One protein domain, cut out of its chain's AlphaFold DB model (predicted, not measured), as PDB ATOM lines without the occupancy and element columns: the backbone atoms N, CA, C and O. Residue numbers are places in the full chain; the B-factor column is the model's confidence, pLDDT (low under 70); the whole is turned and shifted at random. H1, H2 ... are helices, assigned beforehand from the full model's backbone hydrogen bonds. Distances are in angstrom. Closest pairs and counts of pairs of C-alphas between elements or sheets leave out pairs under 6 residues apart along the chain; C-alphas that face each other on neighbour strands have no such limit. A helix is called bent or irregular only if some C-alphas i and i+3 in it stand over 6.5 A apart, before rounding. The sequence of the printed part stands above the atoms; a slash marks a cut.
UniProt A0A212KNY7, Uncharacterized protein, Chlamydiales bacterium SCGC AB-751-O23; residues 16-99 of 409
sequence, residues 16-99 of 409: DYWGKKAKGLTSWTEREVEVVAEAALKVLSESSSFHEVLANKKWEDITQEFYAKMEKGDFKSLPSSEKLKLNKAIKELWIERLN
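What this domain is: This is residues 16 to 99 of the 409 residues of an uncharacterized protein of Chlamydiales bacterium SCGC AB-751-O23 (UniProt A0A212KNY7). Three crossed helices, H1, H3 and H4, pack together with their centres in a triangle: H3 crosses H1 steeply, and H4 stands nearly square to both. The short helix H2 sits past the last residues of H1, where the chain turns back toward H3, and residues 16 to 29 form a winding stretch with no named element before the first residue of H1. The printed part has 84 residues, with four named helices in the order H1, H2, H3, H4 and no named strand; the class is all helix. It is compact, with a radius of gyration of the C-alphas of 12.5 A, and spans 36 by 28 by 20 A.

How they stand to each other: After residues 16 to 29 comes H1, residues 30 to 45. H2, residues 50 to 54, is close to H1 but not clearly touching; their closest C-alphas, those of Leu 44 and Phe 50, are 6.4 A apart. H3, residues 59 to 69, is close to H2 but not clearly touching, with the closest C-alphas, of Val 53 and Trp 59, 7.1 A apart. H3 touches H1 at a steep tilt of 53 degrees, opposite ways; the closest C-alphas are those of Ala 39 and Ile 62, at 5.4 A. H4, residues 80 to 98, touches H3 with residues 86 to 91 alone, about perpendicular at 88 degrees; the closest C-alphas, of Thr 63 and Asn 87, are 5.8 A apart. H4 touches H1 with residues 90 to 98 alone, and H1 meets this touch with residues 36 to 37 alone. Their lines are about perpendicular at 89 degrees, and the closest C-alphas, of Ala 37 and Leu 98, are 6.4 A apart. H2 and H4 are apart. The helix packing is mostly crossed: 0 of the 3 touching pairs are at a shallow tilt. In H1, H2, H3 and H4 every O i to N i+4 pair is within hydrogen-bond range.

Where its parts are: H1 begins at C-alpha 30, (12.600, 51.522, 20.979), and measures 22.6 A from first to last C-alpha. H2 measures 6.6 A. H3 begins at C-alpha 59, (10.960, 37.701, 35.464), and measures 15.3 A. H4, the longest helix with 19 residues, measures 25.2 A and ends at C-alpha 98, (14.061, 39.681, 22.105). H4 is irregular, but only just: C-alphas 95 and 98 are 6.6 A apart.

The domain as a whole: The two C-alphas farthest apart, those of Lys 20 and Ser 48, are 35.7 A apart. The printed part has no cut. The links H1 to H2 and H2 to H3 are tight, and H3 to H4 is short. Residues 77 to 82, of which 80 to 82 belong to H4, stand free. The mean pLDDT of the printed part is 70.8, with residues 16 to 27, 44 to 45, 47 to 57 and 95 to 99 under 70.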
ATOM      1  N   ASP A  16       9.564  46.280  10.133       41.31
ATOM      2  CA  ASP A  16       8.193  45.853  10.461       41.31
ATOM      3  C   ASP A  16       7.965  45.517  11.955       41.31
ATOM      4  O   ASP A  16       6.814  45.382  12.395       41.31
ATOM      5  N   TYR A  17       9.033  45.379  12.746       44.25
ATOM      6  CA  TYR A  17       8.995  45.106  14.188       44.25
ATOM      7  C   TYR A  17       8.811  46.382  15.015       44.25
ATOM      8  O   TYR A  17       8.306  46.309  16.145       44.25
ATOM      9  N   TRP A  18       9.137  47.535  14.428       44.25
ATOM     10  CA  TRP A  18       8.963  48.860  15.002       44.25
ATOM     11  C   TRP A  18       7.633  49.452  14.503       44.25
ATOM     12  O   TRP A  18       7.391  49.631  13.315       44.25
ATOM     13  N   GLY A  19       6.695  49.723  15.413       36.06
ATOM     14  CA  GLY A  19       5.511  50.537  15.101       36.06
ATOM     15  C   GLY A  19       4.240  49.826  14.601       36.06
ATOM     16  O   GLY A  19       3.172  50.444  14.640       36.06
ATOM     17  N   LYS A  20       4.241  48.534  14.235       39.75
ATOM     18  CA  LYS A  20       2.968  47.808  14.024       39.75
ATOM     19  C   LYS A  20       2.440  47.253  15.347       39.75
ATOM     20  O   LYS A  20       2.950  46.265  15.874       39.75
ATOM     21  N   LYS A  21       1.385  47.897  15.870       37.78
ATOM     22  CA  LYS A  21       0.585  47.463  17.033       37.78
ATOM     23  C   LYS A  21       0.328  45.951  16.974       37.78
ATOM     24  O   LYS A  21      -0.564  45.501  16.253       37.78
ATOM     25  N   ALA A  22       1.066  45.160  17.753       38.75
ATOM     26  CA  ALA A  22       0.634  43.805  18.058       38.75
ATOM     27  C   ALA A  22      -0.693  43.931  18.818       38.75
ATOM     28  O   ALA A  22      -0.762  44.627  19.832       38.75
ATOM     29  N   LYS A  23      -1.776  43.343  18.290       36.41
ATOM     30  CA  LYS A  23      -3.105  43.402  18.917       36.41
ATOM     31  C   LYS A  23      -3.008  42.908  20.366       36.41
ATOM     32  O   LYS A  23      -2.911  41.707  20.586       36.41
ATOM     33  N   GLY A  24      -3.069  43.831  21.326       38.03
ATOM     34  CA  GLY A  24      -3.124  43.531  22.760       38.03
ATOM     35  C   GLY A  24      -1.855  43.818  23.570       38.03
ATOM     36  O   GLY A  24      -1.932  43.747  24.790       38.03
ATOM     37  N   LEU A  25      -0.735  44.193  22.942       42.38
ATOM     38  CA  LEU A  25       0.457  44.682  23.647       42.38
ATOM     39  C   LEU A  25       0.483  46.213  23.584       42.38
ATOM     40  O   LEU A  25       0.262  46.801  22.521       42.38
ATOM     41  N   THR A  26       0.724  46.865  24.722       53.50
ATOM     42  CA  THR A  26       1.068  48.292  24.778       53.50
ATOM     43  C   THR A  26       2.197  48.569  23.790       53.50
ATOM     44  O   THR A  26       3.104  47.752  23.645       53.50
ATOM     45  N   SER A  27       2.118  49.677  23.053       63.38
ATOM     46  CA  SER A  27       3.181  50.049  22.120       63.38
ATOM     47  C   SER A  27       4.475  50.251  22.903       63.38
ATOM     48  O   SER A  27       4.572  51.213  23.659       63.38
ATOM     49  N   TRP A  28       5.426  49.338  22.736       73.81
ATOM     50  CA  TRP A  28       6.766  49.469  23.284       73.81
ATOM     51  C   TRP A  28       7.549  50.471  22.446       73.81
ATOM     52  O   TRP A  28       7.556  50.383  21.214       73.81
ATOM     53  N   THR A  29       8.177  51.434  23.104       80.31
ATOM     54  CA  THR A  29       9.139  52.329  22.453       80.31
ATOM     55  C   THR A  29      10.466  51.607  22.223       80.31
ATOM     56  O   THR A  29      10.776  50.644  22.920       80.31
ATOM     57  N   GLU A  30      11.267  52.078  21.264       73.88
ATOM     58  CA  GLU A  30      12.600  51.522  20.979       73.88
ATOM     59  C   GLU A  30      13.477  51.472  22.233       73.88
ATOM     60  O   GLU A  30      13.977  50.413  22.604       73.88
ATOM     61  N   ARG A  31      13.497  52.576  22.986       81.06
ATOM     62  CA  ARG A  31      14.164  52.670  24.286       81.06
ATOM     63  C   ARG A  31      13.679  51.617  25.285       81.06
ATOM     64  O   ARG A  31      14.485  51.029  25.994       81.06
ATOM     65  N   GLU A  32      12.372  51.376  25.388       83.62
ATOM     66  CA  GLU A  32      11.869  50.369  26.331       83.62
ATOM     67  C   GLU A  32      12.281  48.951  25.928       83.62
ATOM     68  O   GLU A  32      12.573  48.135  26.799       83.62
ATOM     69  N   VAL A  33      12.332  48.661  24.627       79.06
ATOM     70  CA  VAL A  33      12.790  47.366  24.110       79.06
ATOM     71  C   VAL A  33      14.269  47.145  24.424       79.06
ATOM     72  O   VAL A  33      14.620  46.075  24.924       79.06
ATOM     73  N   GLU A  34      15.117  48.149  24.193       79.25
ATOM     74  CA  GLU A  34      16.544  48.098  24.539       79.25
ATOM     75  C   GLU A  34      16.742  47.853  26.038       79.25
ATOM     76  O   GLU A  34      17.470  46.944  26.432       79.25
ATOM     77  N   VAL A  35      16.022  48.593  26.883       82.25
ATOM     78  CA  VAL A  35      16.129  48.446  28.337       82.25
ATOM     79  C   VAL A  35      15.670  47.061  28.802       82.25
ATOM     80  O   VAL A  35      16.312  46.479  29.676       82.25
ATOM     81  N   VAL A  36      14.600  46.497  28.221       83.81
ATOM     82  CA  VAL A  36      14.192  45.110  28.514       83.81
ATOM     83  C   VAL A  36      15.276  44.123  28.088       83.81
ATOM     84  O   VAL A  36      15.562  43.188  28.836       83.81
ATOM     85  N   ALA A  37      15.887  44.321  26.917       74.81
ATOM     86  CA  ALA A  37      16.932  43.435  26.426       74.81
ATOM     87  C   ALA A  37      18.161  43.449  27.345       74.81
ATOM     88  O   ALA A  37      18.633  42.392  27.761       74.81
ATOM     89  N   GLU A  38      18.632  44.631  27.731       79.69
ATOM     90  CA  GLU A  38      19.754  44.776  28.657       79.69
ATOM     91  C   GLU A  38      19.442  44.218  30.049       79.69
ATOM     92  O   GLU A  38      20.288  43.561  30.652       79.69
ATOM     93  N   ALA A  39      18.241  44.483  30.574       82.31
ATOM     94  CA  ALA A  39      17.812  43.968  31.872       82.31
ATOM     95  C   ALA A  39      17.784  42.434  31.876       82.31
ATOM     96  O   ALA A  39      18.285  41.802  32.804       82.31
ATOM     97  N   ALA A  40      17.251  41.832  30.813       75.44
ATOM     98  CA  ALA A  40      17.225  40.387  30.656       75.44
ATOM     99  C   ALA A  40      18.635  39.800  30.510       75.44
ATOM    100  O   ALA A  40      18.938  38.821  31.184       75.44
ATOM    101  N   LEU A  41      19.514  40.403  29.702       70.38
ATOM    102  CA  LEU A  41      20.900  39.944  29.536       70.38
ATOM    103  C   LEU A  41      21.703  40.018  30.837       70.38
ATOM    104  O   LEU A  41      22.415  39.070  31.163       70.38
ATOM    105  N   LYS A  42      21.542  41.093  31.615       76.56
ATOM    106  CA  LYS A  42      22.171  41.231  32.933       76.56
ATOM    107  C   LYS A  42      21.724  40.113  33.876       76.56
ATOM    108  O   LYS A  42      22.558  39.365  34.379       76.56
ATOM    109  N   VAL A  43      20.413  39.921  34.034       70.69
ATOM    110  CA  VAL A  43      19.870  38.863  34.904       70.69
ATOM    111  C   VAL A  43      20.270  37.469  34.413       70.69
ATOM    112  O   VAL A  43      20.538  36.587  35.226       70.69
ATOM    113  N   LEU A  44      20.345  37.255  33.097       64.81
ATOM    114  CA  LEU A  44      20.837  36.011  32.501       64.81
ATOM    115  C   LEU A  44      22.312  35.757  32.832       64.81
ATOM    116  O   LEU A  44      22.647  34.632  33.186       64.81
ATOM    117  N   SER A  45      23.164  36.784  32.768       65.69
ATOM    118  CA  SER A  45      24.592  36.677  33.102       65.69
ATOM    119  C   SER A  45      24.850  36.409  34.589       65.69
ATOM    120  O   SER A  45      25.820  35.751  34.945       65.69
ATOM    121  N   GLU A  46      23.947  36.867  35.456       71.56
ATOM    122  CA  GLU A  46      23.992  36.646  36.907       71.56
ATOM    123  C   GLU A  46      23.287  35.339  37.326       71.56
ATOM    124  O   GLU A  46      23.174  35.024  38.515       71.56
ATOM    125  N   SER A  47      22.752  34.575  36.369       60.97
ATOM    126  CA  SER A  47      22.036  33.325  36.626       60.97
ATOM    127  C   SER A  47      22.904  32.104  36.358       60.97
ATOM    128  O   SER A  47      23.601  32.030  35.356       60.97
ATOM    129  N   SER A  48      22.778  31.099  37.225       50.03
ATOM    130  CA  SER A  48      23.437  29.795  37.099       50.03
ATOM    131  C   SER A  48      23.009  29.004  35.860       50.03
ATOM    132  O   SER A  48      23.751  28.141  35.405       50.03
ATOM    133  N   SER A  49      21.818  29.269  35.304       52.88
ATOM    134  CA  SER A  49      21.343  28.598  34.092       52.88
ATOM    135  C   SER A  49      20.307  29.411  33.309       52.88
ATOM    136  O   SER A  49      19.352  29.960  33.865       52.88
ATOM    137  N   PHE A  50      20.433  29.401  31.977       51.66
ATOM    138  CA  PHE A  50      19.457  29.965  31.035       51.66
ATOM    139  C   PHE A  50      18.051  29.354  31.209       51.66
ATOM    140  O   PHE A  50      17.034  30.041  31.073       51.66
ATOM    141  N   HIS A  51      17.976  28.066  31.564       51.03
ATOM    142  CA  HIS A  51      16.704  27.381  31.804       51.03
ATOM    143  C   HIS A  51      15.997  27.875  33.070       51.03
ATOM    144  O   HIS A  51      14.770  27.903  33.091       51.03
ATOM    145  N   GLU A  52      16.721  28.337  34.094       54.38
ATOM    146  CA  GLU A  52      16.107  28.888  35.312       54.38
ATOM    147  C   GLU A  52      15.382  30.212  35.050       54.38
ATOM    148  O   GLU A  52      14.316  30.469  35.619       54.38
ATOM    149  N   VAL A  53      15.921  31.028  34.141       52.72
ATOM    150  CA  VAL A  53      15.306  32.296  33.732       52.72
ATOM    151  C   VAL A  53      14.057  32.046  32.883       52.72
ATOM    152  O   VAL A  53      13.010  32.659  33.118       52.72
ATOM    153  N   LEU A  54      14.101  31.071  31.966       55.03
ATOM    154  CA  LEU A  54      12.922  30.655  31.196       55.03
ATOM    155  C   LEU A  54      11.854  29.959  32.058       55.03
ATOM    156  O   LEU A  54      10.659  30.180  31.835       55.03
ATOM    157  N   ALA A  55      12.251  29.201  33.086       54.81
ATOM    158  CA  ALA A  55      11.380  28.470  34.017       54.81
ATOM    159  C   ALA A  55      10.638  29.363  35.033       54.81
ATOM    160  O   ALA A  55      10.223  28.910  36.099       54.81
ATOM    161  N   ASN A  56      10.382  30.620  34.669       58.69
ATOM    162  CA  ASN A  56       9.500  31.554  35.366       58.69
ATOM    163  C   ASN A  56      10.014  32.158  36.686       58.69
ATOM    164  O   ASN A  56       9.254  32.897  37.310       58.69
ATOM    165  N   LYS A  57      11.257  31.903  37.116       61.34
ATOM    166  CA  LYS A  57      11.707  32.300  38.465       61.34
ATOM    167  C   LYS A  57      12.348  33.686  38.581       61.34
ATOM    168  O   LYS A  57      12.434  34.176  39.697       61.34
ATOM    169  N   LYS A  58      12.754  34.326  37.476       74.69
ATOM    170  CA  LYS A  58      13.491  35.612  37.508       74.69
ATOM    171  C   LYS A  58      12.876  36.759  36.691       74.69
ATOM    172  O   LYS A  58      13.507  37.788  36.477       74.69
ATOM    173  N   TRP A  59      11.628  36.626  36.228       82.25
ATOM    174  CA  TRP A  59      10.960  37.701  35.464       82.25
ATOM    175  C   TRP A  59      10.654  38.942  36.301       82.25
ATOM    176  O   TRP A  59      10.567  40.041  35.757       82.25
ATOM    177  N   GLU A  60      10.482  38.769  37.609       85.94
ATOM    178  CA  GLU A  60      10.313  39.886  38.535       85.94
ATOM    179  C   GLU A  60      11.603  40.706  38.646       85.94
ATOM    180  O   GLU A  60      11.540  41.927  38.538       85.94
ATOM    181  N   ASP A  61      12.765  40.048  38.709       85.62
ATOM    182  CA  ASP A  61      14.079  40.705  38.736       85.62
ATOM    183  C   ASP A  61      14.333  41.505  37.449       85.62
ATOM    184  O   ASP A  61      14.709  42.677  37.500       85.62
ATOM    185  N   ILE A  62      14.038  40.909  36.284       84.44
ATOM    186  CA  ILE A  62      14.136  41.591  34.979       84.44
ATOM    187  C   ILE A  62      13.217  42.817  34.945       84.44
ATOM    188  O   ILE A  62      13.594  43.878  34.450       84.44
ATOM    189  N   THR A  63      12.005  42.686  35.480       88.00
ATOM    190  CA  THR A  63      11.035  43.784  35.495       88.00
ATOM    191  C   THR A  63      11.451  44.895  36.451       88.00
ATOM    192  O   THR A  63      11.288  46.069  36.122       88.00
ATOM    193  N   GLN A  64      12.023  44.547  37.600       88.12
ATOM    194  CA  GLN A  64      12.566  45.506  38.554       88.12
ATOM    195  C   GLN A  64      13.746  46.283  37.952       88.12
ATOM    196  O   GLN A  64      13.777  47.509  38.064       88.12
ATOM    197  N   GLU A  65      14.666  45.605  37.262       87.81
ATOM    198  CA  GLU A  65      15.787  46.242  36.555       87.81
ATOM    199  C   GLU A  65      15.292  47.151  35.417       87.81
ATOM    200  O   GLU A  65      15.745  48.291  35.296       87.81
ATOM    201  N   PHE A  66      14.304  46.703  34.630       89.06
ATOM    202  CA  PHE A  66      13.647  47.538  33.619       89.06
ATOM    203  C   PHE A  66      13.048  48.807  34.238       89.06
ATOM    204  O   PHE A  66      13.232  49.910  33.720       89.06
ATOM    205  N   TYR A  67      12.342  48.669  35.361       86.81
ATOM    206  CA  TYR A  67      11.680  49.788  36.028       86.81
ATOM    207  C   TYR A  67      12.684  50.808  36.582       86.81
ATOM    208  O   TYR A  67      12.469  52.015  36.446       86.81
ATOM    209  N   ALA A  68      13.800  50.318  37.134       86.00
ATOM    210  CA  ALA A  68      14.904  51.138  37.621       86.00
ATOM    211  C   ALA A  68      15.584  51.918  36.483       86.00
ATOM    212  O   ALA A  68      15.736  53.133  36.582       86.00
ATOM    213  N   LYS A  69      15.923  51.252  35.371       85.06
ATOM    214  CA  LYS A  69      16.560  51.883  34.199       85.06
ATOM    215  C   LYS A  69      15.658  52.872  33.459       85.06
ATOM    216  O   LYS A  69      16.145  53.807  32.828       85.06
ATOM    217  N   MET A  70      14.343  52.679  33.529       82.69
ATOM    218  CA  MET A  70      13.367  53.616  32.970       82.69
ATOM    219  C   MET A  70      13.094  54.825  33.877       82.69
ATOM    220  O   MET A  70      12.274  55.662  33.502       82.69
ATOM    221  N   GLU A  71      13.733  54.914  35.051       84.62
ATOM    222  CA  GLU A  71      13.545  55.991  36.037       84.62
ATOM    223  C   GLU A  71      12.067  56.176  36.453       84.62
ATOM    224  O   GLU A  71      11.636  57.261  36.840       84.62
ATOM    225  N   LYS A  72      11.263  55.100  36.403       76.88
ATOM    226  CA  LYS A  72       9.812  55.132  36.695       76.88
ATOM    227  C   LYS A  72       9.488  55.078  38.203       76.88
ATOM    228  O   LYS A  72       8.325  54.911  38.574       76.88
ATOM    229  N   GLY A  73      10.491  55.243  39.071       77.56
ATOM    230  CA  GLY A  73      10.377  55.179  40.534       77.56
ATOM    231  C   GLY A  73      10.704  53.799  41.121       77.56
ATOM    232  O   GLY A  73      11.331  52.968  40.467       77.56
ATOM    233  N   ASP A  74      10.296  53.548  42.370       80.19
ATOM    234  CA  ASP A  74      10.524  52.258  43.034       80.19
ATOM    235  C   ASP A  74       9.507  51.216  42.547       80.19
ATOM    236  O   ASP A  74       8.302  51.343  42.759       80.19
ATOM    237  N   PHE A  75       9.983  50.135  41.928       81.50
ATOM    238  CA  PHE A  75       9.125  49.022  41.519       81.50
ATOM    239  C   PHE A  75       8.293  48.481  42.691       81.50
ATOM    240  O   PHE A  75       7.137  48.088  42.510       81.50
ATOM    241  N   LYS A  76       8.826  48.509  43.921       82.44
ATOM    242  CA  LYS A  76       8.120  48.014  45.109       82.44
ATOM    243  C   LYS A  76       6.863  48.817  45.426       82.44
ATOM    244  O   LYS A  76       5.932  48.214  45.963       82.44
ATOM    245  N   SER A  77       6.786  50.092  45.037       83.69
ATOM    246  CA  SER A  77       5.608  50.933  45.278       83.69
ATOM    247  C   SER A  77       4.438  50.649  44.332       83.69
ATOM    248  O   SER A  77       3.339  51.140  44.577       83.69
ATOM    249  N   LEU A  78       4.633  49.855  43.271       81.88
ATOM    250  CA  LEU A  78       3.537  49.473  42.381       81.88
ATOM    251  C   LEU A  78       2.538  48.515  43.064       81.88
ATOM    252  O   LEU A  78       2.955  47.580  43.766       81.88
ATOM    253  N   PRO A  79       1.226  48.663  42.799       85.25
ATOM    254  CA  PRO A  79       0.220  47.670  43.163       85.25
ATOM    255  C   PRO A  79       0.553  46.283  42.595       85.25
ATOM    256  O   PRO A  79       1.038  46.151  41.470       85.25
ATOM    257  N   SER A  80       0.233  45.220  43.338       82.31
ATOM    258  CA  SER A  80       0.512  43.830  42.929       82.31
ATOM    259  C   SER A  80      -0.100  43.457  41.572       82.31
ATOM    260  O   SER A  80       0.505  42.720  40.794       82.31
ATOM    261  N   SER A  81      -1.276  44.003  41.249       82.19
ATOM    262  CA  SER A  81      -1.955  43.784  39.967       82.19
ATOM    263  C   SER A  81      -1.229  44.428  38.781       82.19
ATOM    264  O   SER A  81      -1.262  43.882  37.677       82.19
ATOM    265  N   GLU A  82      -0.556  45.559  38.989       79.56
ATOM    266  CA  GLU A  82       0.235  46.243  37.961       79.56
ATOM    267  C   GLU A  82       1.588  45.564  37.765       79.56
ATOM    268  O   GLU A  82       1.979  45.330  36.621       79.56
ATOM    269  N   LYS A  83       2.231  45.126  38.856       81.56
ATOM    270  CA  LYS A  83       3.441  44.287  38.807       81.56
ATOM    271  C   LYS A  83       3.213  43.025  37.981       81.56
ATOM    272  O   LYS A  83       3.977  42.737  37.067       81.56
ATOM    273  N   LEU A  84       2.111  42.311  38.236       80.50
ATOM    274  CA  LEU A  84       1.773  41.093  37.493       80.50
ATOM    275  C   LEU A  84       1.576  41.369  35.993       80.50
ATOM    276  O   LEU A  84       2.051  40.604  35.150       80.50
ATOM    277  N   LYS A  85       0.879  42.461  35.649       80.31
ATOM    278  CA  LYS A  85       0.663  42.863  34.251       80.31
ATOM    279  C   LYS A  85       1.977  43.214  33.557       80.31
ATOM    280  O   LYS A  85       2.181  42.775  32.429       80.31
ATOM    281  N   LEU A  86       2.854  43.963  34.223       83.06
ATOM    282  CA  LEU A  86       4.137  44.376  33.665       83.06
ATOM    283  C   LEU A  86       5.092  43.189  33.496       83.06
ATOM    284  O   LEU A  86       5.616  43.003  32.401       83.06
ATOM    285  N   ASN A  87       5.220  42.329  34.514       84.44
ATOM    286  CA  ASN A  87       6.008  41.093  34.438       84.44
ATOM    287  C   ASN A  87       5.557  40.231  33.253       84.44
ATOM    288  O   ASN A  87       6.373  39.723  32.486       84.44
ATOM    289  N   LYS A  88       4.237  40.084  33.077       82.69
ATOM    290  CA  LYS A  88       3.669  39.340  31.951       82.69
ATOM    291  C   LYS A  88       4.010  39.993  30.610       82.69
ATOM    292  O   LYS A  88       4.416  39.283  29.697       82.69
ATOM    293  N   ALA A  89       3.876  41.312  30.496       81.06
ATOM    294  CA  ALA A  89       4.150  42.036  29.258       81.06
ATOM    295  C   ALA A  89       5.638  41.981  28.863       81.06
ATOM    296  O   ALA A  89       5.946  41.792  27.690       81.06
ATOM    297  N   ILE A  90       6.555  42.094  29.829       82.25
ATOM    298  CA  ILE A  90       8.006  41.969  29.610       82.25
ATOM    299  C   ILE A  90       8.374  40.544  29.209       82.25
ATOM    300  O   ILE A  90       9.116  40.340  28.249       82.25
ATOM    301  N   LYS A  91       7.806  39.549  29.895       80.62
ATOM    302  CA  LYS A  91       7.991  38.143  29.538       80.62
ATOM    303  C   LYS A  91       7.516  37.857  28.113       80.62
ATOM    304  O   LYS A  91       8.218  37.190  27.358       80.62
ATOM    305  N   GLU A  92       6.334  38.348  27.746       77.31
ATOM    306  CA  GLU A  92       5.810  38.232  26.383       77.31
ATOM    307  C   GLU A  92       6.740  38.936  25.387       77.31
ATOM    308  O   GLU A  92       7.123  38.327  24.396       77.31
ATOM    309  N   LEU A  93       7.206  40.156  25.670       75.25
ATOM    310  CA  LEU A  93       8.146  40.857  24.794       75.25
ATOM    311  C   LEU A  93       9.447  40.065  24.572       75.25
ATOM    312  O   LEU A  93       9.902  39.942  23.434       75.25
ATOM    313  N   TRP A  94      10.032  39.495  25.626       75.19
ATOM    314  CA  TRP A  94      11.257  38.708  25.497       75.19
ATOM    315  C   TRP A  94      11.030  37.420  24.710       75.19
ATOM    316  O   TRP A  94      11.700  37.187  23.706       75.19
ATOM    317  N   ILE A  95      10.061  36.603  25.129       68.50
ATOM    318  CA  ILE A  95       9.771  35.310  24.495       68.50
ATOM    319  C   ILE A  95       9.339  35.491  23.046       68.50
ATOM    320  O   ILE A  95       9.638  34.629  22.228       68.50
ATOM    321  N   GLU A  96       8.616  36.564  22.731       66.81
ATOM    322  CA  GLU A  96       8.085  36.762  21.389       66.81
ATOM    323  C   GLU A  96       9.029  37.519  20.448       66.81
ATOM    324  O   GLU A  96       8.823  37.457  19.235       66.81
ATOM    325  N   ARG A  97      10.010  38.276  20.966       65.12
ATOM    326  CA  ARG A  97      10.802  39.195  20.128       65.12
ATOM    327  C   ARG A  97      12.287  39.293  20.449       65.12
ATOM    328  O   ARG A  97      13.069  39.380  19.511       65.12
ATOM    329  N   LEU A  98      12.676  39.346  21.725       64.69
ATOM    330  CA  LEU A  98      14.061  39.681  22.105       64.69
ATOM    331  C   LEU A  98      14.945  38.472  22.394       64.69
ATOM    332  O   LEU A  98      16.163  38.607  22.412       64.69
ATOM    333  N   ASN A  99      14.348  37.307  22.635       65.00
ATOM    334  CA  ASN A  99      15.096  36.101  22.925       65.00
ATOM    335  C   ASN A  99      16.025  35.772  21.731       65.00
ATOM    336  O   ASN A  99      15.521  35.512  20.640       65.00
TER     337      ASN A  99